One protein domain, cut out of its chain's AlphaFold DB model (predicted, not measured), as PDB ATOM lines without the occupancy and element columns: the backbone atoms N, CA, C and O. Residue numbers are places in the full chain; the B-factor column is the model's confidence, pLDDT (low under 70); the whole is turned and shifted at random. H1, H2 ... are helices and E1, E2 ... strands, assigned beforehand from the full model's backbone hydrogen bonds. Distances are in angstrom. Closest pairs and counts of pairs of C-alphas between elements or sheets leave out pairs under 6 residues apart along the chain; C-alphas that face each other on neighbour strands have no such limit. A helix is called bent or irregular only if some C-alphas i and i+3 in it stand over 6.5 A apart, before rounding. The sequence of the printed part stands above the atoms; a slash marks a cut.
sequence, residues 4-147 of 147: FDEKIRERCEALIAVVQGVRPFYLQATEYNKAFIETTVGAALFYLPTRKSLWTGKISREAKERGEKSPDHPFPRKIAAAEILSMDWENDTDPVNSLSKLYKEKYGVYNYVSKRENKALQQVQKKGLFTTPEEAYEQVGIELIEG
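Overview. This is residues 4 to 147 of the 147 residues of an uncharacterized protein of Gemmatimonadetes bacterium (UniProt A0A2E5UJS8). The model has two lobes set end to end along its longest axis: a helical lobe of H1, H2, H4 and H5, and a smaller lobe in which H3 and H6 pack on a twisted four-strand sheet. In the helical lobe H1 and H2 form a long helical hairpin, and H4 and H5 pack across it; in the other lobe H7 packs on H6. The links H2 to E1, E2 to H4 and H5 to E3 join the lobes. The printed part has 144 residues, with seven named helices and four named strands in the order H1 H2 E1 H3 E2 H4 H5 E3 H6 H7 E4; the mixed sheet has the order E2, E3, E1, E4, and the class is mixed, helices and strands. The whole is compact, with a radius of gyration of the C-alphas of 16.0 A, and spans 48 by 35 by 19 A.

Arrangement. H1, residues 4 to 28, is the hub and touches three helices. Its residues 15 to 26 touch H2, residues 31 to 46, in a helical hairpin at a shallow tilt of 6 degrees, opposite ways; the closest C-alphas are those of Tyr 26 and Lys 34, 5.9 A apart. With residues 19 to 27 H1 touches H4, residues 77 to 86, at a steep tilt of 65 degrees, the closest C-alphas being those of Arg 23 and Leu 85, 6.1 A apart. Residues 8 to 16 of H1 touch residues 95 to 100 of H5, residues 95 to 107, about perpendicular at 78 degrees; the C-alphas of Glu 13 and Val 96 come closest, at 5.3 A. H2 touches H4 at a steep tilt of 69.5 degrees, only just short of about perpendicular, and the closest C-alphas, of Gly 42 and Arg 77, are 4.7 A apart. The helix packing is mostly crossed. In the sheet, E1, residues 55 to 60, is parallel to E3, residues 110 to 113, with N 60 and O 112 at 2.8 A. E2, residues 70 to 72, is an edge strand antiparallel to E3, with N 113 and O 70 at 2.8 A. E4, residues 144 to 146, is the other edge strand, antiparallel to E1, with N 145 and O 59 at 2.8 A. These N and O pairs are within hydrogen-bond range. H3, residues 61 to 66, is on the sheet at a height of 6.8 A, only just over E1 with 3 of its C-alphas, and stands up from the sheet at 51 degrees; its closest C-alpha to E3 is that of Ala 63, 5.1 A from that of Val 113. H6, residues 115 to 124, is on the sheet at a height of 9.4 A, over E2 and E3, and runs along the strands, at 6 degrees to E2 on the local plane, which is fitted, only just, to 6 C-alphas; the closest C-alphas of H6 and E2 are those of Lys 115 and Ser 70, 5.7 A apart. H7, residues 133 to 139, touches H6 about perpendicular at 81 degrees, with the C-alphas of Val 124 and Ala 136 closest at 6.2 A. H7 is only just not on the sheet, with 4 pairs of C-alphas within 10 A. Every O i to N i+4 pair is within hydrogen-bond range in H2, H3, H4, H5 and H7; the figures are 18 of 21 in H1 and 4 of 6 in H6.

Along the chain. H1 begins at C-alpha 4 (-35.939, 31.516, 0.153) and is 36.0 A long, with a kink of 46 degrees near residue 22; it is irregular, C-alphas 21 and 24 being 7.2 A apart. H2 is 21.7 A long, E1 12.8 A and H4 14.2 A. H5, 15.3 A long, is only just irregular, with C-alphas 104 and 107 at 6.8 A. H6 is also 15.3 A long and begins at C-alpha 115 (-36.779, 28.259, -27.279). E4 ends at C-alpha 146 (-21.240, 24.448, -18.526).

Size, cuts and confidence. The two C-alphas farthest apart, those of Gln 28 and Glu 65, are 48.5 A apart. The printed part has no cut and ends at the chain's last residue, Gly 147. No link is long; H2 to E1, H4 to H5 and H6 to H7 are short but not tight. The mean pLDDT of the printed part is 96.3, and no printed residue is under 70.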
ATOM      1  N   PHE A   4     -35.477  32.339   1.272       91.56
ATOM      2  CA  PHE A   4     -35.939  31.516   0.153       91.56
ATOM      3  C   PHE A   4     -36.309  30.083   0.558       91.56
ATOM      4  O   PHE A   4     -37.322  29.562   0.095       91.56
ATOM      5  N   ASP A   5     -35.499  29.450   1.407       93.12
ATOM      6  CA  ASP A   5     -35.741  28.077   1.856       93.12
ATOM      7  C   ASP A   5     -37.001  28.011   2.728       93.12
ATOM      8  O   ASP A   5     -37.770  27.057   2.625       93.12
ATOM      9  N   GLU A   6     -37.256  29.060   3.513       94.81
ATOM     10  CA  GLU A   6     -38.500  29.228   4.269       94.81
ATOM     11  C   GLU A   6     -39.722  29.315   3.341       94.81
ATOM     12  O   GLU A   6     -40.674  28.558   3.508       94.81
ATOM     13  N   LYS A   7     -39.660  30.126   2.273       95.50
ATOM     14  CA  LYS A   7     -40.741  30.209   1.273       95.50
ATOM     15  C   LYS A   7     -40.991  28.887   0.546       95.50
ATOM     16  O   LYS A   7     -42.140  28.583   0.225       95.50
ATOM     17  N   ILE A   8     -39.942  28.117   0.233       96.19
ATOM     18  CA  ILE A   8     -40.116  26.761  -0.312       96.19
ATOM     19  C   ILE A   8     -40.852  25.906   0.710       96.19
ATOM     20  O   ILE A   8     -41.840  25.277   0.346       96.19
ATOM     21  N   ARG A   9     -40.404  25.913   1.969       96.50
ATOM     22  CA  ARG A   9     -40.995  25.104   3.034       96.50
ATOM     23  C   ARG A   9     -42.483  25.414   3.216       96.50
ATOM     24  O   ARG A   9     -43.276  24.482   3.189       96.50
ATOM     25  N   GLU A  10     -42.870  26.688   3.290       96.62
ATOM     26  CA  GLU A  10     -44.279  27.114   3.384       96.62
ATOM     27  C   GLU A  10     -45.124  26.615   2.198       96.62
ATOM     28  O   GLU A  10     -46.260  26.166   2.355       96.62
ATOM     29  N   ARG A  11     -44.580  26.665   0.973       97.12
ATOM     30  CA  ARG A  11     -45.292  26.174  -0.219       97.12
ATOM     31  C   ARG A  11     -45.340  24.651  -0.286       97.12
ATOM     32  O   ARG A  11     -46.353  24.109  -0.723       97.12
ATOM     33  N   CYS A  12     -44.292  23.967   0.166       97.75
ATOM     34  CA  CYS A  12     -44.276  22.517   0.323       97.75
ATOM     35  C   CYS A  12     -45.281  22.062   1.381       97.75
ATOM     36  O   CYS A  12     -45.950  21.063   1.154       97.75
ATOM     37  N   GLU A  13     -45.445  22.793   2.482       97.81
ATOM     38  CA  GLU A  13     -46.445  22.499   3.513       97.81
ATOM     39  C   GLU A  13     -47.862  22.532   2.934       97.81
ATOM     40  O   GLU A  13     -48.603  21.553   3.038       97.81
ATOM     41  N   ALA A  14     -48.207  23.604   2.215       98.00
ATOM     42  CA  ALA A  14     -49.491  23.695   1.523       98.00
ATOM     43  C   ALA A  14     -49.675  22.577   0.479       98.00
ATOM     44  O   ALA A  14     -50.758  22.000   0.368       98.00
ATOM     45  N   LEU A  15     -48.627  22.249  -0.286       98.12
ATOM     46  CA  LEU A  15     -48.695  21.199  -1.302       98.12
ATOM     47  C   LEU A  15     -48.853  19.803  -0.684       98.12
ATOM     48  O   LEU A  15     -49.647  19.017  -1.196       98.12
ATOM     49  N   ILE A  16     -48.168  19.504   0.424       98.12
ATOM     50  CA  ILE A  16     -48.334  18.249   1.170       98.12
ATOM     51  C   ILE A  16     -49.770  18.108   1.667       98.12
ATOM     52  O   ILE A  16     -50.364  17.051   1.463       98.12
ATOM     53  N   ALA A  17     -50.366  19.167   2.222       97.81
ATOM     54  CA  ALA A  17     -51.760  19.128   2.665       97.81
ATOM     55  C   ALA A  17     -52.727  18.800   1.509       97.81
ATOM     56  O   ALA A  17     -53.624  17.967   1.658       97.81
ATOM     57  N   VAL A  18     -52.520  19.401   0.330       97.75
ATOM     58  CA  VAL A  18     -53.301  19.088  -0.882       97.75
ATOM     59  C   VAL A  18     -53.097  17.635  -1.314       97.75
ATOM     60  O   VAL A  18     -54.071  16.934  -1.591       97.75
ATOM     61  N   VAL A  19     -51.844  17.177  -1.369       97.88
ATOM     62  CA  VAL A  19     -51.478  15.816  -1.783       97.88
ATOM     63  C   VAL A  19     -52.091  14.784  -0.843       97.88
ATOM     64  O   VAL A  19     -52.793  13.894  -1.315       97.88
ATOM     65  N   GLN A  20     -51.900  14.917   0.470       96.88
ATOM     66  CA  GLN A  20     -52.459  13.997   1.465       96.88
ATOM     67  C   GLN A  20     -53.992  13.987   1.431       96.88
ATOM     68  O   GLN A  20     -54.590  12.915   1.491       96.88
ATOM     69  N   GLY A  21     -54.633  15.146   1.248       97.12
ATOM     70  CA  GLY A  21     -56.091  15.234   1.147       97.12
ATOM     71  C   GLY A  21     -56.674  14.531  -0.085       97.12
ATOM     72  O   GLY A  21     -57.726  13.900   0.007       97.12
ATOM     73  N   VAL A  22     -56.004  14.603  -1.242       97.62
ATOM     74  CA  VAL A  22     -56.502  13.996  -2.493       97.62
ATOM     75  C   VAL A  22     -56.046  12.546  -2.692       97.62
ATOM     76  O   VAL A  22     -56.672  11.801  -3.452       97.62
ATOM     77  N   ARG A  23     -54.975  12.115  -2.014       96.69
ATOM     78  CA  ARG A  23     -54.335  10.806  -2.219       96.69
ATOM     79  C   ARG A  23     -55.288   9.609  -2.071       96.69
ATOM     80  O   ARG A  23     -55.264   8.769  -2.971       96.69
ATOM     81  N   PRO A  24     -56.180   9.519  -1.062       96.31
ATOM     82  CA  PRO A  24     -57.108   8.388  -0.948       96.31
ATOM     83  C   PRO A  24     -58.027   8.223  -2.165       96.31
ATOM     84  O   PRO A  24     -58.355   7.106  -2.559       96.31
ATOM     85  N   PHE A  25     -58.432   9.328  -2.797       97.94
ATOM     86  CA  PHE A  25     -59.180   9.276  -4.051       97.94
ATOM     87  C   PHE A  25     -58.267   8.943  -5.234       97.94
ATOM     88  O   PHE A  25     -58.608   8.080  -6.036       97.94
ATOM     89  N   TYR A  26     -57.091   9.575  -5.325       97.88
ATOM     90  CA  TYR A  26     -56.124   9.343  -6.404       97.88
ATOM     91  C   TYR A  26     -55.751   7.860  -6.566       97.88
ATOM     92  O   TYR A  26     -55.718   7.358  -7.690       97.88
ATOM     93  N   LEU A  27     -55.520   7.145  -5.459       96.06
ATOM     94  CA  LEU A  27     -55.080   5.744  -5.480       96.06
ATOM     95  C   LEU A  27     -56.114   4.784  -6.097       96.06
ATOM     96  O   LEU A  27     -55.729   3.798  -6.718       96.06
ATOM     97  N   GLN A  28     -57.405   5.098  -5.983       97.31
ATOM     98  CA  GLN A  28     -58.511   4.308  -6.546       97.31
ATOM     99  C   GLN A  28     -59.137   4.936  -7.804       97.31
ATOM    100  O   GLN A  28     -60.092   4.403  -8.367       97.31
ATOM    101  N   ALA A  29     -58.632   6.092  -8.240       97.69
ATOM    102  CA  ALA A  29     -59.186   6.831  -9.362       97.69
ATOM    103  C   ALA A  29     -58.888   6.153 -10.709       97.69
ATOM    104  O   ALA A  29     -57.881   5.468 -10.894       97.69
ATOM    105  N   THR A  30     -59.747   6.419 -11.696       98.19
ATOM    106  CA  THR A  30     -59.489   6.073 -13.098       98.19
ATOM    107  C   THR A  30     -58.285   6.847 -13.638       98.19
ATOM    108  O   THR A  30     -57.975   7.939 -13.159       98.19
ATOM    109  N   GLU A  31     -57.642   6.349 -14.698       96.12
ATOM    110  CA  GLU A  31     -56.512   7.053 -15.328       96.12
ATOM    111  C   GLU A  31     -56.878   8.462 -15.825       96.12
ATOM    112  O   GLU A  31     -56.051   9.371 -15.774       96.12
ATOM    113  N   TYR A  32     -58.133   8.676 -16.236       96.81
ATOM    114  CA  TYR A  32     -58.639  10.002 -16.599       96.81
ATOM    115  C   TYR A  32     -58.605  10.972 -15.406       96.81
ATOM    116  O   TYR A  32     -58.054  12.070 -15.504       96.81
ATOM    117  N   ASN A  33     -59.124  10.545 -14.252       97.94
ATOM    118  CA  ASN A  33     -59.134  11.356 -13.035       97.94
ATOM    119  C   ASN A  33     -57.721  11.544 -12.464       97.94
ATOM    120  O   ASN A  33     -57.372  12.650 -12.051       97.94
ATOM    121  N   LYS A  34     -56.872  10.508 -12.504       98.00
ATOM    122  CA  LYS A  34     -55.456  10.628 -12.130       98.00
ATOM    123  C   LYS A  34     -54.740  11.661 -12.985       98.00
ATOM    124  O   LYS A  34     -54.069  12.527 -12.440       98.00
ATOM    125  N   ALA A  35     -54.930  11.635 -14.306       96.62
ATOM    126  CA  ALA A  35     -54.317  12.601 -15.211       96.62
ATOM    127  C   ALA A  35     -54.708  14.054 -14.888       96.62
ATOM    128  O   ALA A  35     -53.862  14.945 -15.008       96.62
ATOM    129  N   PHE A  36     -55.958  14.293 -14.479       97.75
ATOM    130  CA  PHE A  36     -56.419  15.603 -14.014       97.75
ATOM    131  C   PHE A  36     -55.727  16.013 -12.706       97.75
ATOM    132  O   PHE A  36     -55.142  17.093 -12.636       97.75
ATOM    133  N   ILE A  37     -55.710  15.132 -11.701       98.38
ATOM    134  CA  ILE A  37     -55.074  15.393 -10.398       98.38
ATOM    135  C   ILE A  37     -53.566  15.640 -10.558       98.38
ATOM    136  O   ILE A  37     -53.049  16.623 -10.032       98.38
ATOM    137  N   GLU A  38     -52.870  14.811 -11.340       98.25
ATOM    138  CA  GLU A  38     -51.442  14.964 -11.664       98.25
ATOM    139  C   GLU A  38     -51.152  16.320 -12.323       98.25
ATOM    140  O   GLU A  38     -50.122  16.936 -12.062       98.25
ATOM    141  N   THR A  39     -52.062  16.813 -13.170       97.25
ATOM    142  CA  THR A  39     -51.915  18.129 -13.810       97.25
ATOM    143  C   THR A  39     -52.046  19.253 -12.784       97.25
ATOM    144  O   THR A  39     -51.224  20.168 -12.774       97.25
ATOM    145  N   THR A  40     -53.030  19.164 -11.889       97.94
ATOM    146  CA  THR A  40     -53.262  20.144 -10.818       97.94
ATOM    147  C   THR A  40     -52.093  20.196  -9.832       97.94
ATOM    148  O   THR A  40     -51.553  21.269  -9.568       97.94
ATOM    149  N   VAL A  41     -51.646  19.038  -9.336       98.25
ATOM    150  CA  VAL A  41     -50.499  18.932  -8.418       98.25
ATOM    151  C   VAL A  41     -49.204  19.354  -9.112       98.25
ATOM    152  O   VAL A  41     -48.410  20.086  -8.531       98.25
ATOM    153  N   GLY A  42     -49.001  18.972 -10.377       97.50
ATOM    154  CA  GLY A  42     -47.828  19.373 -11.155       97.50
ATOM    155  C   GLY A  42     -47.770  20.879 -11.423       97.50
ATOM    156  O   GLY A  42     -46.688  21.464 -11.420       97.50
ATOM    157  N   ALA A  43     -48.922  21.530 -11.617       96.44
ATOM    158  CA  ALA A  43     -49.002  22.984 -11.705       96.44
ATOM    159  C   ALA A  43     -48.647  23.639 -10.364       96.44
ATOM    160  O   ALA A  43     -47.817  24.544 -10.339       96.44
ATOM    161  N   ALA A  44     -49.205  23.146  -9.254       97.06
ATOM    162  CA  ALA A  44     -48.866  23.636  -7.920       97.06
ATOM    163  C   ALA A  44     -47.360  23.504  -7.632       97.06
ATOM    164  O   ALA A  44     -46.751  24.476  -7.194       97.06
ATOM    165  N   LEU A  45     -46.751  22.360  -7.979       96.81
ATOM    166  CA  LEU A  45     -45.311  22.108  -7.866       96.81
ATOM    167  C   LEU A  45     -44.471  23.106  -8.682       96.81
ATOM    168  O   LEU A  45     -43.430  23.575  -8.230       96.81
ATOM    169  N   PHE A  46     -44.919  23.450  -9.888       93.19
ATOM    170  CA  PHE A  46     -44.208  24.389 -10.757       93.19
ATOM    171  C   PHE A  46     -44.218  25.831 -10.238       93.19
ATOM    172  O   PHE A  46     -43.267  26.569 -10.471       93.19
ATOM    173  N   TYR A  47     -45.270  26.231  -9.520       93.56
ATOM    174  CA  TYR A  47     -45.377  27.572  -8.942       93.56
ATOM    175  C   TYR A  47     -44.665  27.726  -7.591       93.56
ATOM    176  O   TYR A  47     -44.789  28.779  -6.956       93.56
ATOM    177  N   LEU A  48     -43.898  26.724  -7.145       95.56
ATOM    178  CA  LEU A  48     -43.002  26.920  -6.012       95.56
ATOM    179  C   LEU A  48     -41.936  27.992  -6.313       95.56
ATOM    180  O   LEU A  48     -41.600  28.249  -7.475       95.56
ATOM    181  N   PRO A  49     -41.392  28.641  -5.264       94.62
ATOM    182  CA  PRO A  49     -40.393  29.684  -5.427       94.62
ATOM    183  C   PRO A  49     -39.185  29.172  -6.211       94.62
ATOM    184  O   PRO A  49     -38.553  28.191  -5.832       94.62
ATOM    185  N   THR A  50     -38.830  29.883  -7.279       92.56
ATOM    186  CA  THR A  50     -37.655  29.580  -8.104       92.56
ATOM    187  C   THR A  50     -36.577  30.640  -7.896       92.56
ATOM    188  O   THR A  50     -36.880  31.827  -7.765       92.56
ATOM    189  N   ARG A  51     -35.301  30.235  -7.879       93.38
ATOM    190  CA  ARG A  51     -34.147  31.150  -7.843       93.38
ATOM    191  C   ARG A  51     -32.965  30.593  -8.630       93.38
ATOM    192  O   ARG A  51     -32.934  29.409  -8.947       93.38
ATOM    193  N   LYS A  52     -31.937  31.427  -8.834       92.88
ATOM    194  CA  LYS A  52     -30.693  31.044  -9.526       92.88
ATOM    195  C   LYS A  52     -29.996  29.818  -8.918       92.88
ATOM    196  O   LYS A  52     -29.356  29.089  -9.651       92.88
ATOM    197  N   SER A  53     -30.130  29.557  -7.616       92.94
ATOM    198  CA  SER A  53     -29.553  28.354  -6.988       92.94
ATOM    199  C   SER A  53     -30.161  27.030  -7.472       92.94
ATOM    200  O   SER A  53     -29.610  25.987  -7.153       92.94
ATOM    201  N   LEU A  54     -31.331  27.054  -8.121       96.69
ATOM    202  CA  LEU A  54     -31.950  25.867  -8.721       96.69
ATOM    203  C   LEU A  54     -31.465  25.651 -10.159       96.69
ATOM    204  O   LEU A  54     -31.749  24.620 -10.764       96.69
ATOM    205  N   TRP A  55     -30.725  26.610 -10.717       97.69
ATOM    206  CA  TRP A  55     -29.999  26.385 -11.951       97.69
ATOM    207  C   TRP A  55     -28.877  25.389 -11.680       97.69
ATOM    208  O   TRP A  55     -28.060  25.599 -10.785       97.69
ATOM    209  N   THR A  56     -28.801  24.338 -12.482       97.44
ATOM    210  CA  THR A  56     -27.748  23.317 -12.365       97.44
ATOM    211  C   THR A  56     -26.357  23.816 -12.772       97.44
ATOM    212  O   THR A  56     -25.385  23.089 -12.608       97.44
ATOM    213  N   GLY A  57     -26.265  25.017 -13.357       97.62
ATOM    214  CA  GLY A  57     -25.063  25.519 -14.028       97.62
ATOM    215  C   GLY A  57     -24.987  25.150 -15.512       97.62
ATOM    216  O   GLY A  57     -24.140  25.683 -16.222       97.62
ATOM    217  N   LYS A  58     -25.899  24.309 -16.019       98.38
ATOM    218  CA  LYS A  58     -25.859  23.836 -17.408       98.38
ATOM    219  C   LYS A  58     -26.699  24.682 -18.366       98.38
ATOM    220  O   LYS A  58     -27.777  25.185 -18.022       98.38
ATOM    221  N   ILE A  59     -26.215  24.795 -19.596       98.69
ATOM    222  CA  ILE A  59     -26.890  25.405 -20.745       98.69
ATOM    223  C   ILE A  59     -26.682  24.521 -21.980       98.69
ATOM    224  O   ILE A  59     -25.636  23.889 -22.096       98.69
ATOM    225  N   SER A  60     -27.624  24.462 -22.918       98.56
ATOM    226  CA  SER A  60     -27.358  23.787 -24.190       98.56
ATOM    227  C   SER A  60     -26.346  24.566 -25.034       98.56
ATOM    228  O   SER A  60     -26.273  25.801 -24.978       98.56
ATOM    229  N   ARG A  61     -25.570  23.852 -25.853       98.44
ATOM    230  CA  ARG A  61     -24.632  24.470 -26.802       98.44
ATOM    231  C   ARG A  61     -25.331  25.491 -27.707       98.44
ATOM    232  O   ARG A  61     -24.870  26.626 -27.805       98.44
ATOM    233  N   GLU A  62     -26.479  25.126 -28.280       98.06
ATOM    234  CA  GLU A  62     -27.266  26.012 -29.148       98.06
ATOM    235  C   GLU A  62     -27.738  27.272 -28.410       98.06
ATOM    236  O   GLU A  62     -27.624  28.379 -28.938       98.06
ATOM    237  N   ALA A  63     -28.263  27.132 -27.188       98.25
ATOM    238  CA  ALA A  63     -28.715  28.270 -26.396       98.25
ATOM    239  C   ALA A  63     -27.569  29.240 -26.101       98.25
ATOM    240  O   ALA A  63     -27.743  30.456 -26.217       98.25
ATOM    241  N   LYS A  64     -26.385  28.707 -25.778       97.88
ATOM    242  CA  LYS A  64     -25.182  29.504 -25.520       97.88
ATOM    243  C   LYS A  64     -24.733  30.271 -26.763       97.88
ATOM    244  O   LYS A  64     -24.504  31.473 -26.668       97.88
ATOM    245  N   GLU A  65     -24.667  29.612 -27.918       97.69
ATOM    246  CA  GLU A  65     -24.283  30.226 -29.200       97.69
ATOM    247  C   GLU A  65     -25.268  31.313 -29.649       97.69
ATOM    248  O   GLU A  65     -24.862  32.341 -30.190       97.69
ATOM    249  N   ARG A  66     -26.564  31.114 -29.389       96.69
ATOM    250  CA  ARG A  66     -27.630  32.064 -29.744       96.69
ATOM    251  C   ARG A  66     -27.867  33.157 -28.701       96.69
ATOM    252  O   ARG A  66     -28.640  34.076 -28.959       96.69
ATOM    253  N   GLY A  67     -27.256  33.057 -27.521       96.81
ATOM    254  CA  GLY A  67     -27.549  33.942 -26.391       96.81
ATOM    255  C   GLY A  67     -28.978  33.795 -25.846       96.81
ATOM    256  O   GLY A  67     -29.519  34.736 -25.265       96.81
ATOM    257  N   GLU A  68     -29.608  32.634 -26.029       97.38
ATOM    258  CA  GLU A  68     -30.955  32.342 -25.538       97.38
ATOM    259  C   GLU A  68     -30.913  31.690 -24.151       97.38
ATOM    260  O   GLU A  68     -30.055  30.867 -23.850       97.38
ATOM    261  N   LYS A  69     -31.867  32.047 -23.284       95.88
ATOM    262  CA  LYS A  69     -32.014  31.452 -21.947       95.88
ATOM    263  C   LYS A  69     -33.469  31.088 -21.688       95.88
ATOM    264  O   LYS A  69     -34.203  31.844 -21.055       95.88
ATOM    265  N   SER A  70     -33.901  29.939 -22.206       97.19
ATOM    266  CA  SER A  70     -35.201  29.351 -21.876       97.19
ATOM    267  C   SER A  70     -35.010  28.295 -20.784       97.19
ATOM    268  O   SER A  70     -34.258  27.353 -21.013       97.19
ATOM    269  N   PRO A  71     -35.616  28.438 -19.591       96.56
ATOM    270  CA  PRO A  71     -35.490  27.426 -18.554       96.56
ATOM    271  C   PRO A  71     -36.255  26.160 -18.954       96.56
ATOM    272  O   PRO A  71     -37.433  26.222 -19.318       96.56
ATOM    273  N   ASP A  72     -35.580  25.024 -18.852       97.06
ATOM    274  CA  ASP A  72     -36.167  23.695 -18.948       97.06
ATOM    275  C   ASP A  72     -36.033  22.974 -17.605       97.06
ATOM    276  O   ASP A  72     -34.959  22.979 -17.000       97.06
ATOM    277  N   HIS A  73     -37.128  22.365 -17.148       96.25
ATOM    278  CA  HIS A  73     -37.127  21.511 -15.966       96.25
ATOM    279  C   HIS A  73     -36.935  20.069 -16.433       96.25
ATOM    280  O   HIS A  73     -37.869  19.512 -17.016       96.25
ATOM    281  N   PRO A  74     -35.769  19.451 -16.170       95.50
ATOM    282  CA  PRO A  74     -35.428  18.171 -16.783       95.50
ATOM    283  C   PRO A  74     -36.406  17.059 -16.389       95.50
ATOM    284  O   PRO A  74     -36.654  16.136 -17.166       95.50
ATOM    285  N   PHE A  75     -36.985  17.166 -15.189       96.50
ATOM    286  CA  PHE A  75     -37.997  16.250 -14.692       96.50
ATOM    287  C   PHE A  75     -39.423  16.779 -14.966       96.50
ATOM    288  O   PHE A  75     -39.810  17.817 -14.418       96.50
ATOM    289  N   PRO A  76     -40.254  16.086 -15.770       95.31
ATOM    290  CA  PRO A  76     -41.548  16.614 -16.188       95.31
ATOM    291  C   PRO A  76     -42.539  16.733 -15.029       95.31
ATOM    292  O   PRO A  76     -42.780  15.783 -14.285       95.31
ATOM    293  N   ARG A  77     -43.205  17.886 -14.930       94.38
ATOM    294  CA  ARG A  77     -44.094  18.249 -13.804       94.38
ATOM    295  C   ARG A  77     -45.192  17.228 -13.524       94.38
ATOM    296  O   ARG A  77     -45.468  16.916 -12.373       94.38
ATOM    297  N   LYS A  78     -45.825  16.709 -14.579       94.50
ATOM    298  CA  LYS A  78     -46.903  15.719 -14.446       94.50
ATOM    299  C   LYS A  78     -46.380  14.385 -13.904       94.50
ATOM    300  O   LYS A  78     -47.072  13.717 -13.146       94.50
ATOM    301  N   ILE A  79     -45.153  14.020 -14.271       96.12
ATOM    302  CA  ILE A  79     -44.489  12.806 -13.786       96.12
ATOM    303  C   ILE A  79     -44.038  13.010 -12.339       96.12
ATOM    304  O   ILE A  79     -44.293  12.146 -11.510       96.12
ATOM    305  N   ALA A  80     -43.485  14.182 -12.002       97.19
ATOM    306  CA  ALA A  80     -43.182  14.551 -10.617       97.19
ATOM    307  C   ALA A  80     -44.428  14.463  -9.727       97.19
ATOM    308  O   ALA A  80     -44.380  13.894  -8.643       97.19
ATOM    309  N   ALA A  81     -45.564  14.977 -10.203       97.75
ATOM    310  CA  ALA A  81     -46.829  14.897  -9.486       97.75
ATOM    311  C   ALA A  81     -47.287  13.451  -9.263       97.75
ATOM    312  O   ALA A  81     -47.720  13.122  -8.163       97.75
ATOM    313  N   ALA A  82     -47.170  12.586 -10.276       97.38
ATOM    314  CA  ALA A  82     -47.492  11.168 -10.142       97.38
ATOM    315  C   ALA A  82     -46.582  10.461  -9.118       97.38
ATOM    316  O   ALA A  82     -47.083   9.685  -8.302       97.38
ATOM    317  N   GLU A  83     -45.275  10.758  -9.112       97.19
ATOM    318  CA  GLU A  83     -44.346  10.260  -8.086       97.19
ATOM    319  C   GLU A  83     -44.777  10.725  -6.688       97.19
ATOM    320  O   GLU A  83     -44.997   9.894  -5.810       97.19
ATOM    321  N   ILE A  84     -44.984  12.034  -6.504       97.81
ATOM    322  CA  ILE A  84     -45.409  12.640  -5.234       97.81
ATOM    323  C   ILE A  84     -46.720  12.023  -4.734       97.81
ATOM    324  O   ILE A  84     -46.826  11.674  -3.567       97.81
ATOM    325  N   LEU A  85     -47.725  11.848  -5.593       98.00
ATOM    326  CA  LEU A  85     -49.019  11.274  -5.203       98.00
ATOM    327  C   LEU A  85     -48.929   9.785  -4.828       98.00
ATOM    328  O   LEU A  85     -49.775   9.288  -4.084       98.00
ATOM    329  N   SER A  86     -47.906   9.084  -5.318       96.19
ATOM    330  CA  SER A  86     -47.687   7.660  -5.045       96.19
ATOM    331  C   SER A  86     -46.845   7.409  -3.788       96.19
ATOM    332  O   SER A  86     -46.949   6.333  -3.201       96.19
ATOM    333  N   MET A  87     -46.050   8.388  -3.343       95.88
ATOM    334  CA  MET A  87     -45.226   8.290  -2.131       95.88
ATOM    335  C   MET A  87     -46.065   8.046  -0.872       95.88
ATOM    336  O   MET A  87     -47.221   8.468  -0.777       95.88
ATOM    337  N   ASP A  88     -45.471   7.355   0.097       92.62
ATOM    338  CA  ASP A  88     -46.089   7.051   1.384       92.62
ATOM    339  C   ASP A  88     -45.794   8.138   2.426       92.62
ATOM    340  O   ASP A  88     -44.898   8.017   3.258       92.62
ATOM    341  N   TRP A  89     -46.553   9.230   2.347       94.19
ATOM    342  CA  TRP A  89     -46.405  10.380   3.243       94.19
ATOM    343  C   TRP A  89     -46.885  10.133   4.674       94.19
ATOM    344  O   TRP A  89     -46.611  10.955   5.540       94.19
ATOM    345  N   GLU A  90     -47.641   9.061   4.929       88.81
ATOM    346  CA  GLU A  90     -48.160   8.755   6.272       88.81
ATOM    347  C   GLU A  90     -47.055   8.226   7.191       88.81
ATOM    348  O   GLU A  90     -47.077   8.480   8.394       88.81
ATOM    349  N   ASN A  91     -46.064   7.545   6.610       92.06
ATOM    350  CA  ASN A  91     -44.900   7.014   7.317       92.06
ATOM    351  C   ASN A  91     -43.665   7.932   7.234       92.06
ATOM    352  O   ASN A  91     -42.612   7.593   7.777       92.06
ATOM    353  N   ASP A  92     -43.772   9.088   6.576       95.00
ATOM    354  CA  ASP A  92     -42.716  10.101   6.558       95.00
ATOM    355  C   ASP A  92     -42.799  10.976   7.819       95.00
ATOM    356  O   ASP A  92     -43.818  11.606   8.098       95.00
ATOM    357  N   THR A  93     -41.711  11.035   8.585       95.12
ATOM    358  CA  THR A  93     -41.632  11.823   9.822       95.12
ATOM    359  C   THR A  93     -41.540  13.336   9.591       95.12
ATOM    360  O   THR A  93     -41.808  14.100  10.514       95.12
ATOM    361  N   ASP A  94     -41.137  13.785   8.395       96.69
ATOM    362  CA  ASP A  94     -41.112  15.206   8.010       96.69
ATOM    363  C   ASP A  94     -41.411  15.369   6.502       96.69
ATOM    364  O   ASP A  94     -40.521  15.707   5.709       96.69
ATOM    365  N   PRO A  95     -42.677  15.164   6.084       97.31
ATOM    366  CA  PRO A  95     -43.069  15.168   4.672       97.31
ATOM    367  C   PRO A  95     -42.796  16.512   3.987       97.31
ATOM    368  O   PRO A  95     -42.467  16.571   2.799       97.31
ATOM    369  N   VAL A  96     -42.878  17.615   4.740       97.56
ATOM    370  CA  VAL A  96     -42.594  18.960   4.229       97.56
ATOM    371  C   VAL A  96     -41.118  19.091   3.870       97.56
ATOM    372  O   VAL A  96     -40.791  19.598   2.791       97.56
ATOM    373  N   ASN A  97     -40.213  18.635   4.738       97.12
ATOM    374  CA  ASN A  97     -38.783  18.663   4.455       97.12
ATOM    375  C   ASN A  97     -38.397  17.683   3.341       97.12
ATOM    376  O   ASN A  97     -37.616  18.053   2.462       97.12
ATOM    377  N   SER A  98     -38.980  16.485   3.318       97.75
ATOM    378  CA  SER A  98     -38.779  15.508   2.243       97.75
ATOM    379  C   SER A  98     -39.167  16.077   0.877       97.75
ATOM    380  O   SER A  98     -38.362  16.050  -0.058       97.75
ATOM    381  N   LEU A  99     -40.346  16.698   0.764       98.06
ATOM    382  CA  LEU A  99     -40.765  17.359  -0.474       98.06
ATOM    383  C   LEU A  99     -39.890  18.574  -0.807       98.06
ATOM    384  O   LEU A  99     -39.527  18.765  -1.967       98.06
ATOM    385  N   SER A 100     -39.509  19.377   0.191       97.38
ATOM    386  CA  SER A 100     -38.615  20.529  -0.006       97.38
ATOM    387  C   SER A 100     -37.256  20.100  -0.560       97.38
ATOM    388  O   SER A 100     -36.688  20.774  -1.423       97.38
ATOM    389  N   LYS A 101     -36.727  18.969  -0.084       96.94
ATOM    390  CA  LYS A 101     -35.488  18.367  -0.576       96.94
ATOM    391  C   LYS A 101     -35.650  17.887  -2.017       96.94
ATOM    392  O   LYS A 101     -34.885  18.315  -2.877       96.94
ATOM    393  N   LEU A 102     -36.693  17.106  -2.305       97.56
ATOM    394  CA  LEU A 102     -37.000  16.641  -3.663       97.56
ATOM    395  C   LEU A 102     -37.181  17.798  -4.651       97.56
ATOM    396  O   LEU A 102     -36.700  17.735  -5.782       97.56
ATOM    397  N   TYR A 103     -37.833  18.884  -4.237       97.88
ATOM    398  CA  TYR A 103     -37.972  20.070  -5.071       97.88
ATOM    399  C   TYR A 103     -36.610  20.700  -5.383       97.88
ATOM    400  O   TYR A 103     -36.303  20.943  -6.547       97.88
ATOM    401  N   LYS A 104     -35.760  20.913  -4.374       96.81
ATOM    402  CA  LYS A 104     -34.444  21.540  -4.569       96.81
ATOM    403  C   LYS A 104     -33.458  20.677  -5.355       96.81
ATOM    404  O   LYS A 104     -32.595  21.233  -6.023       96.81
ATOM    405  N   GLU A 105     -33.571  19.356  -5.264       96.25
ATOM    406  CA  GLU A 105     -32.611  18.419  -5.859       96.25
ATOM    407  C   GLU A 105     -33.072  17.852  -7.210       96.25
ATOM    408  O   GLU A 105     -32.233  17.475  -8.024       96.25
ATOM    409  N   LYS A 106     -34.387  17.787  -7.466       96.69
ATOM    410  CA  LYS A 106     -34.947  17.057  -8.616       96.69
ATOM    411  C   LYS A 106     -36.042  17.814  -9.365       96.69
ATOM    412  O   LYS A 106     -35.962  17.945 -10.581       96.69
ATOM    413  N   TYR A 107     -37.087  18.287  -8.685       97.31
ATOM    414  CA  TYR A 107     -38.287  18.774  -9.390       97.31
ATOM    415  C   TYR A 107     -38.249  20.258  -9.769       97.31
ATOM    416  O   TYR A 107     -38.869  20.658 -10.752       97.31
ATOM    417  N   GLY A 108     -37.557  21.077  -8.982       96.50
ATOM    418  CA  GLY A 108     -37.426  22.520  -9.179       96.50
ATOM    419  C   GLY A 108     -36.151  22.926  -9.911       96.50
ATOM    420  O   GLY A 108     -36.038  24.080 -10.332       96.50
ATOM    421  N   VAL A 109     -35.196  22.004 -10.081       97.44
ATOM    422  CA  VAL A 109     -33.950  22.294 -10.801       97.44
ATOM    423  C   VAL A 109     -34.217  22.555 -12.279       97.44
ATOM    424  O   VAL A 109     -35.190  22.053 -12.850       97.44
ATOM    425  N   TYR A 110     -33.365  23.365 -12.902       97.88
ATOM    426  CA  TYR A 110     -33.504  23.700 -14.314       97.88
ATOM    427  C   TYR A 110     -32.164  23.863 -15.029       97.88
ATOM    428  O   TYR A 110     -31.163  24.262 -14.432       97.88
ATOM    429  N   ASN A 111     -32.184  23.601 -16.334       98.25
ATOM    430  CA  ASN A 111     -31.124  23.919 -17.290       98.25
ATOM    431  C   ASN A 111     -31.588  25.077 -18.186       98.25
ATOM    432  O   ASN A 111     -32.787  25.345 -18.286       98.25
ATOM    433  N   TYR A 112     -30.665  25.757 -18.865       98.56
ATOM    434  CA  TYR A 112     -31.039  26.661 -19.956       98.56
ATOM    435  C   TYR A 112     -30.945  25.953 -21.308       98.56
ATOM    436  O   TYR A 112     -29.958  25.294 -21.601       98.56
ATOM    437  N   VAL A 113     -31.957  26.125 -22.147       98.50
ATOM    438  CA  VAL A 113     -32.006  25.636 -23.531       98.50
ATOM    439  C   VAL A 113     -32.525  26.746 -24.453       98.50
ATOM    440  O   VAL A 113     -32.960  27.810 -23.987       98.50
ATOM    441  N   SER A 114     -32.475  26.538 -25.767       98.31
ATOM    442  CA  SER A 114     -33.059  27.456 -26.743       98.31
ATOM    443  C   SER A 114     -34.583  27.332 -26.714       98.31
ATOM    444  O   SER A 114     -35.150  26.328 -26.267       98.31
ATOM    445  N   LYS A 115     -35.305  28.342 -27.204       97.25
ATOM    446  CA  LYS A 115     -36.779  28.259 -27.279       97.25
ATOM    447  C   LYS A 115     -37.237  27.098 -28.169       97.25
ATOM    448  O   LYS A 115     -38.282  26.497 -27.917       97.25
ATOM    449  N   ARG A 116     -36.459  26.798 -29.214       97.12
ATOM    450  CA  ARG A 116     -36.706  25.699 -30.155       97.12
ATOM    451  C   ARG A 116     -36.526  24.347 -29.471       97.12
ATOM    452  O   ARG A 116     -37.402  23.494 -29.583       97.12
ATOM    453  N   GLU A 117     -35.429  24.191 -28.739       98.19
ATOM    454  CA  GLU A 117     -35.114  22.997 -27.953       98.19
ATOM    455  C   GLU A 117     -36.160  22.732 -26.869       98.19
ATOM    456  O   GLU A 117     -36.671  21.619 -26.779       98.19
ATOM    457  N   ASN A 118     -36.583  23.760 -26.123       97.25
ATOM    458  CA  ASN A 118     -37.637  23.625 -25.106       97.25
ATOM    459  C   ASN A 118     -38.943  23.076 -25.714       97.25
ATOM    460  O   ASN A 118     -39.577  22.167 -25.180       97.25
ATOM    461  N   LYS A 119     -39.327  23.566 -26.900       96.56
ATOM    462  CA  LYS A 119     -40.506  23.058 -27.618       96.56
ATOM    463  C   LYS A 119     -40.344  21.599 -28.070       96.56
ATOM    464  O   LYS A 119     -41.339  20.871 -28.101       96.56
ATOM    465  N   ALA A 120     -39.130  21.180 -28.433       97.06
ATOM    466  CA  ALA A 120     -38.833  19.795 -28.799       97.06
ATOM    467  C   ALA A 120     -38.897  18.867 -27.575       97.06
ATOM    468  O   ALA A 120     -39.569  17.838 -27.634       97.06
ATOM    469  N   LEU A 121     -38.309  19.278 -26.447       96.88
ATOM    470  CA  LEU A 121     -38.345  18.541 -25.181       96.88
ATOM    471  C   LEU A 121     -39.770  18.259 -24.714       96.88
ATOM    472  O   LEU A 121     -40.086  17.125 -24.362       96.88
ATOM    473  N   GLN A 122     -40.677  19.232 -24.839       93.44
ATOM    474  CA  GLN A 122     -42.097  19.042 -24.517       93.44
ATOM    475  C   GLN A 122     -42.756  17.881 -25.277       93.44
ATOM    476  O   GLN A 122     -43.789  17.387 -24.825       93.44
ATOM    477  N   GLN A 123     -42.217  17.443 -26.424       94.06
ATOM    478  CA  GLN A 123     -42.755  16.301 -27.172       94.06
ATOM    479  C   GLN A 123     -42.363  14.949 -26.574       94.06
ATOM    480  O   GLN A 123     -43.183  14.033 -26.634       94.06
ATOM    481  N   VAL A 124     -41.174  14.853 -25.972       95.31
ATOM    482  CA  VAL A 124     -40.612  13.613 -25.406       95.31
ATOM    483  C   VAL A 124     -40.775  13.524 -23.883       95.31
ATOM    484  O   VAL A 124     -40.912  12.440 -23.328       95.31
ATOM    485  N   GLN A 125     -40.899  14.661 -23.193       94.19
ATOM    486  CA  GLN A 125     -41.138  14.776 -21.749       94.19
ATOM    487  C   GLN A 125     -42.612  14.533 -21.354       94.19
ATOM    488  O   GLN A 125     -43.218  15.284 -20.584       94.19
ATOM    489  N   LYS A 126     -43.228  13.476 -21.892       90.50
ATOM    490  CA  LYS A 126     -44.627  13.097 -21.628       90.50
ATOM    491  C   LYS A 126     -44.703  11.744 -20.924       90.50
ATOM    492  O   LYS A 126     -43.835  10.890 -21.093       90.50
ATOM    493  N   LYS A 127     -45.782  11.526 -20.159       85.25
ATOM    494  CA  LYS A 127     -46.090  10.220 -19.546       85.25
ATOM    495  C   LYS A 127     -46.114   9.146 -20.647       85.25
ATOM    496  O   LYS A 127     -46.804   9.330 -21.646       85.25
ATOM    497  N   GLY A 128     -45.349   8.069 -20.464       88.25
ATOM    498  CA  GLY A 128     -45.206   6.972 -21.431       88.25
ATOM    499  C   GLY A 128     -44.064   7.119 -22.447       88.25
ATOM    500  O   GLY A 128     -43.775   6.148 -23.135       88.25
ATOM    501  N   LEU A 129     -43.412   8.285 -22.533       90.88
ATOM    502  CA  LEU A 129     -42.226   8.511 -23.377       90.88
ATOM    503  C   LEU A 129     -40.991   8.888 -22.557       90.88
ATOM    504  O   LEU A 129     -39.880   8.494 -22.892       90.88
ATOM    505  N   PHE A 130     -41.192   9.648 -21.482       94.81
ATOM    506  CA  PHE A 130     -40.113  10.060 -20.600       94.81
ATOM    507  C   PHE A 130     -39.620   8.898 -19.735       94.81
ATOM    508  O   PHE A 130     -40.413   8.232 -19.063       94.81
ATOM    509  N   THR A 131     -38.305   8.738 -19.707       92.94
ATOM    510  CA  THR A 131     -37.559   7.736 -18.941       92.94
ATOM    511  C   THR A 131     -36.619   8.432 -17.962       92.94
ATOM    512  O   THR A 131     -36.822   8.362 -16.750       92.94
ATOM    513  N   THR A 132     -35.640   9.171 -18.485       95.19
ATOM    514  CA  THR A 132     -34.668   9.964 -17.728       95.19
ATOM    515  C   THR A 132     -34.471  11.341 -18.372       95.19
ATOM    516  O   THR A 132     -34.720  11.509 -19.572       95.19
ATOM    517  N   PRO A 133     -34.037  12.356 -17.602       95.69
ATOM    518  CA  PRO A 133     -33.634  13.643 -18.160       95.69
ATOM    519  C   PRO A 133     -32.590  13.531 -19.276       95.69
ATOM    520  O   PRO A 133     -32.717  14.191 -20.305       95.69
ATOM    521  N   GLU A 134     -31.575  12.692 -19.079       96.19
ATOM    522  CA  GLU A 134     -30.455  12.503 -20.000       96.19
ATOM    523  C   GLU A 134     -30.935  11.956 -21.348       96.19
ATOM    524  O   GLU A 134     -30.638  12.545 -22.388       96.19
ATOM    525  N   GLU A 135     -31.755  10.903 -21.327       96.38
ATOM    526  CA  GLU A 135     -32.343  10.330 -22.542       96.38
ATOM    527  C   GLU A 135     -33.287  11.320 -23.234       96.38
ATOM    528  O   GLU A 135     -33.326  11.379 -24.462       96.38
ATOM    529  N   ALA A 136     -34.034  12.134 -22.478       97.12
ATOM    530  CA  ALA A 136     -34.913  13.144 -23.063       97.12
ATOM    531  C   ALA A 136     -34.128  14.202 -23.852       97.12
ATOM    532  O   ALA A 136     -34.559  14.574 -24.942       97.12
ATOM    533  N   TYR A 137     -32.980  14.662 -23.341       97.88
ATOM    534  CA  TYR A 137     -32.093  15.570 -24.078       97.88
ATOM    535  C   TYR A 137     -31.468  14.891 -25.301       97.88
ATOM    536  O   TYR A 137     -31.468  15.482 -26.385       97.88
ATOM    537  N   GLU A 138     -30.993  13.651 -25.158       97.19
ATOM    538  CA  GLU A 138     -30.398  12.873 -26.251       97.19
ATOM    539  C   GLU A 138     -31.385  12.663 -27.409       97.19
ATOM    540  O   GLU A 138     -31.048  12.922 -28.565       97.19
ATOM    541  N   GLN A 139     -32.638  12.301 -27.109       96.50
ATOM    542  CA  GLN A 139     -33.689  12.060 -28.107       96.50
ATOM    543  C   GLN A 139     -33.968  13.260 -29.019       96.50
ATOM    544  O   GLN A 139     -34.418  13.082 -30.152       96.50
ATOM    545  N   VAL A 140     -33.724  14.483 -28.543       96.88
ATOM    546  CA  VAL A 140     -33.929  15.714 -29.324       96.88
ATOM    547  C   VAL A 140     -32.616  16.387 -29.739       96.88
ATOM    548  O   VAL A 140     -32.646  17.498 -30.271       96.88
ATOM    549  N   GLY A 141     -31.480  15.713 -29.539       97.44
ATOM    550  CA  GLY A 141     -30.158  16.172 -29.964       97.44
ATOM    551  C   GLY A 141     -29.622  17.369 -29.178       97.44
ATOM    552  O   GLY A 141     -28.916  18.197 -29.750       97.44
ATOM    553  N   ILE A 142     -29.974  17.494 -27.895       98.19
ATOM    554  CA  ILE A 142     -29.499  18.578 -27.028       98.19
ATOM    555  C   ILE A 142     -28.225  18.148 -26.306       98.19
ATOM    556  O   ILE A 142     -28.220  17.194 -25.533       98.19
ATOM    557  N   GLU A 143     -27.160  18.921 -26.492       97.88
ATOM    558  CA  GLU A 143     -25.920  18.789 -25.731       97.88
ATOM    559  C   GLU A 143     -25.856  19.868 -24.646       97.88
ATOM    560  O   GLU A 143     -25.769  21.063 -24.950       97.88
ATOM    561  N   LEU A 144     -25.879  19.450 -23.379       97.94
ATOM    562  CA  LEU A 144     -25.676  20.338 -22.236       97.94
ATOM    563  C   LEU A 144     -24.185  20.532 -21.949       97.94
ATOM    564  O   LEU A 144     -23.434  19.570 -21.814       97.94
ATOM    565  N   ILE A 145     -23.788  21.787 -21.773       98.06
ATOM    566  CA  ILE A 145     -22.441  22.225 -21.408       98.06
ATOM    567  C   ILE A 145     -22.499  23.153 -20.187       98.06
ATOM    568  O   ILE A 145     -23.569  23.634 -19.809       98.06
ATOM    569  N   GLU A 146     -21.345  23.441 -19.589       97.12
ATOM    570  CA  GLU A 146     -21.240  24.448 -18.526       97.12
ATOM    571  C   GLU A 146     -21.580  25.852 -19.063       97.12
ATOM    572  O   GLU A 146     -21.134  26.259 -20.151       97.12
ATOM    573  N   GLY A 147     -22.418  26.578 -18.319       86.00
ATOM    574  CA  GLY A 147     -23.017  27.853 -18.727       86.00
ATOM    575  C   GLY A 147     -22.352  29.120 -18.229       86.00
ATOM    576  O   GLY A 147     -21.311  29.055 -17.547       86.00
TER     577      GLY A 147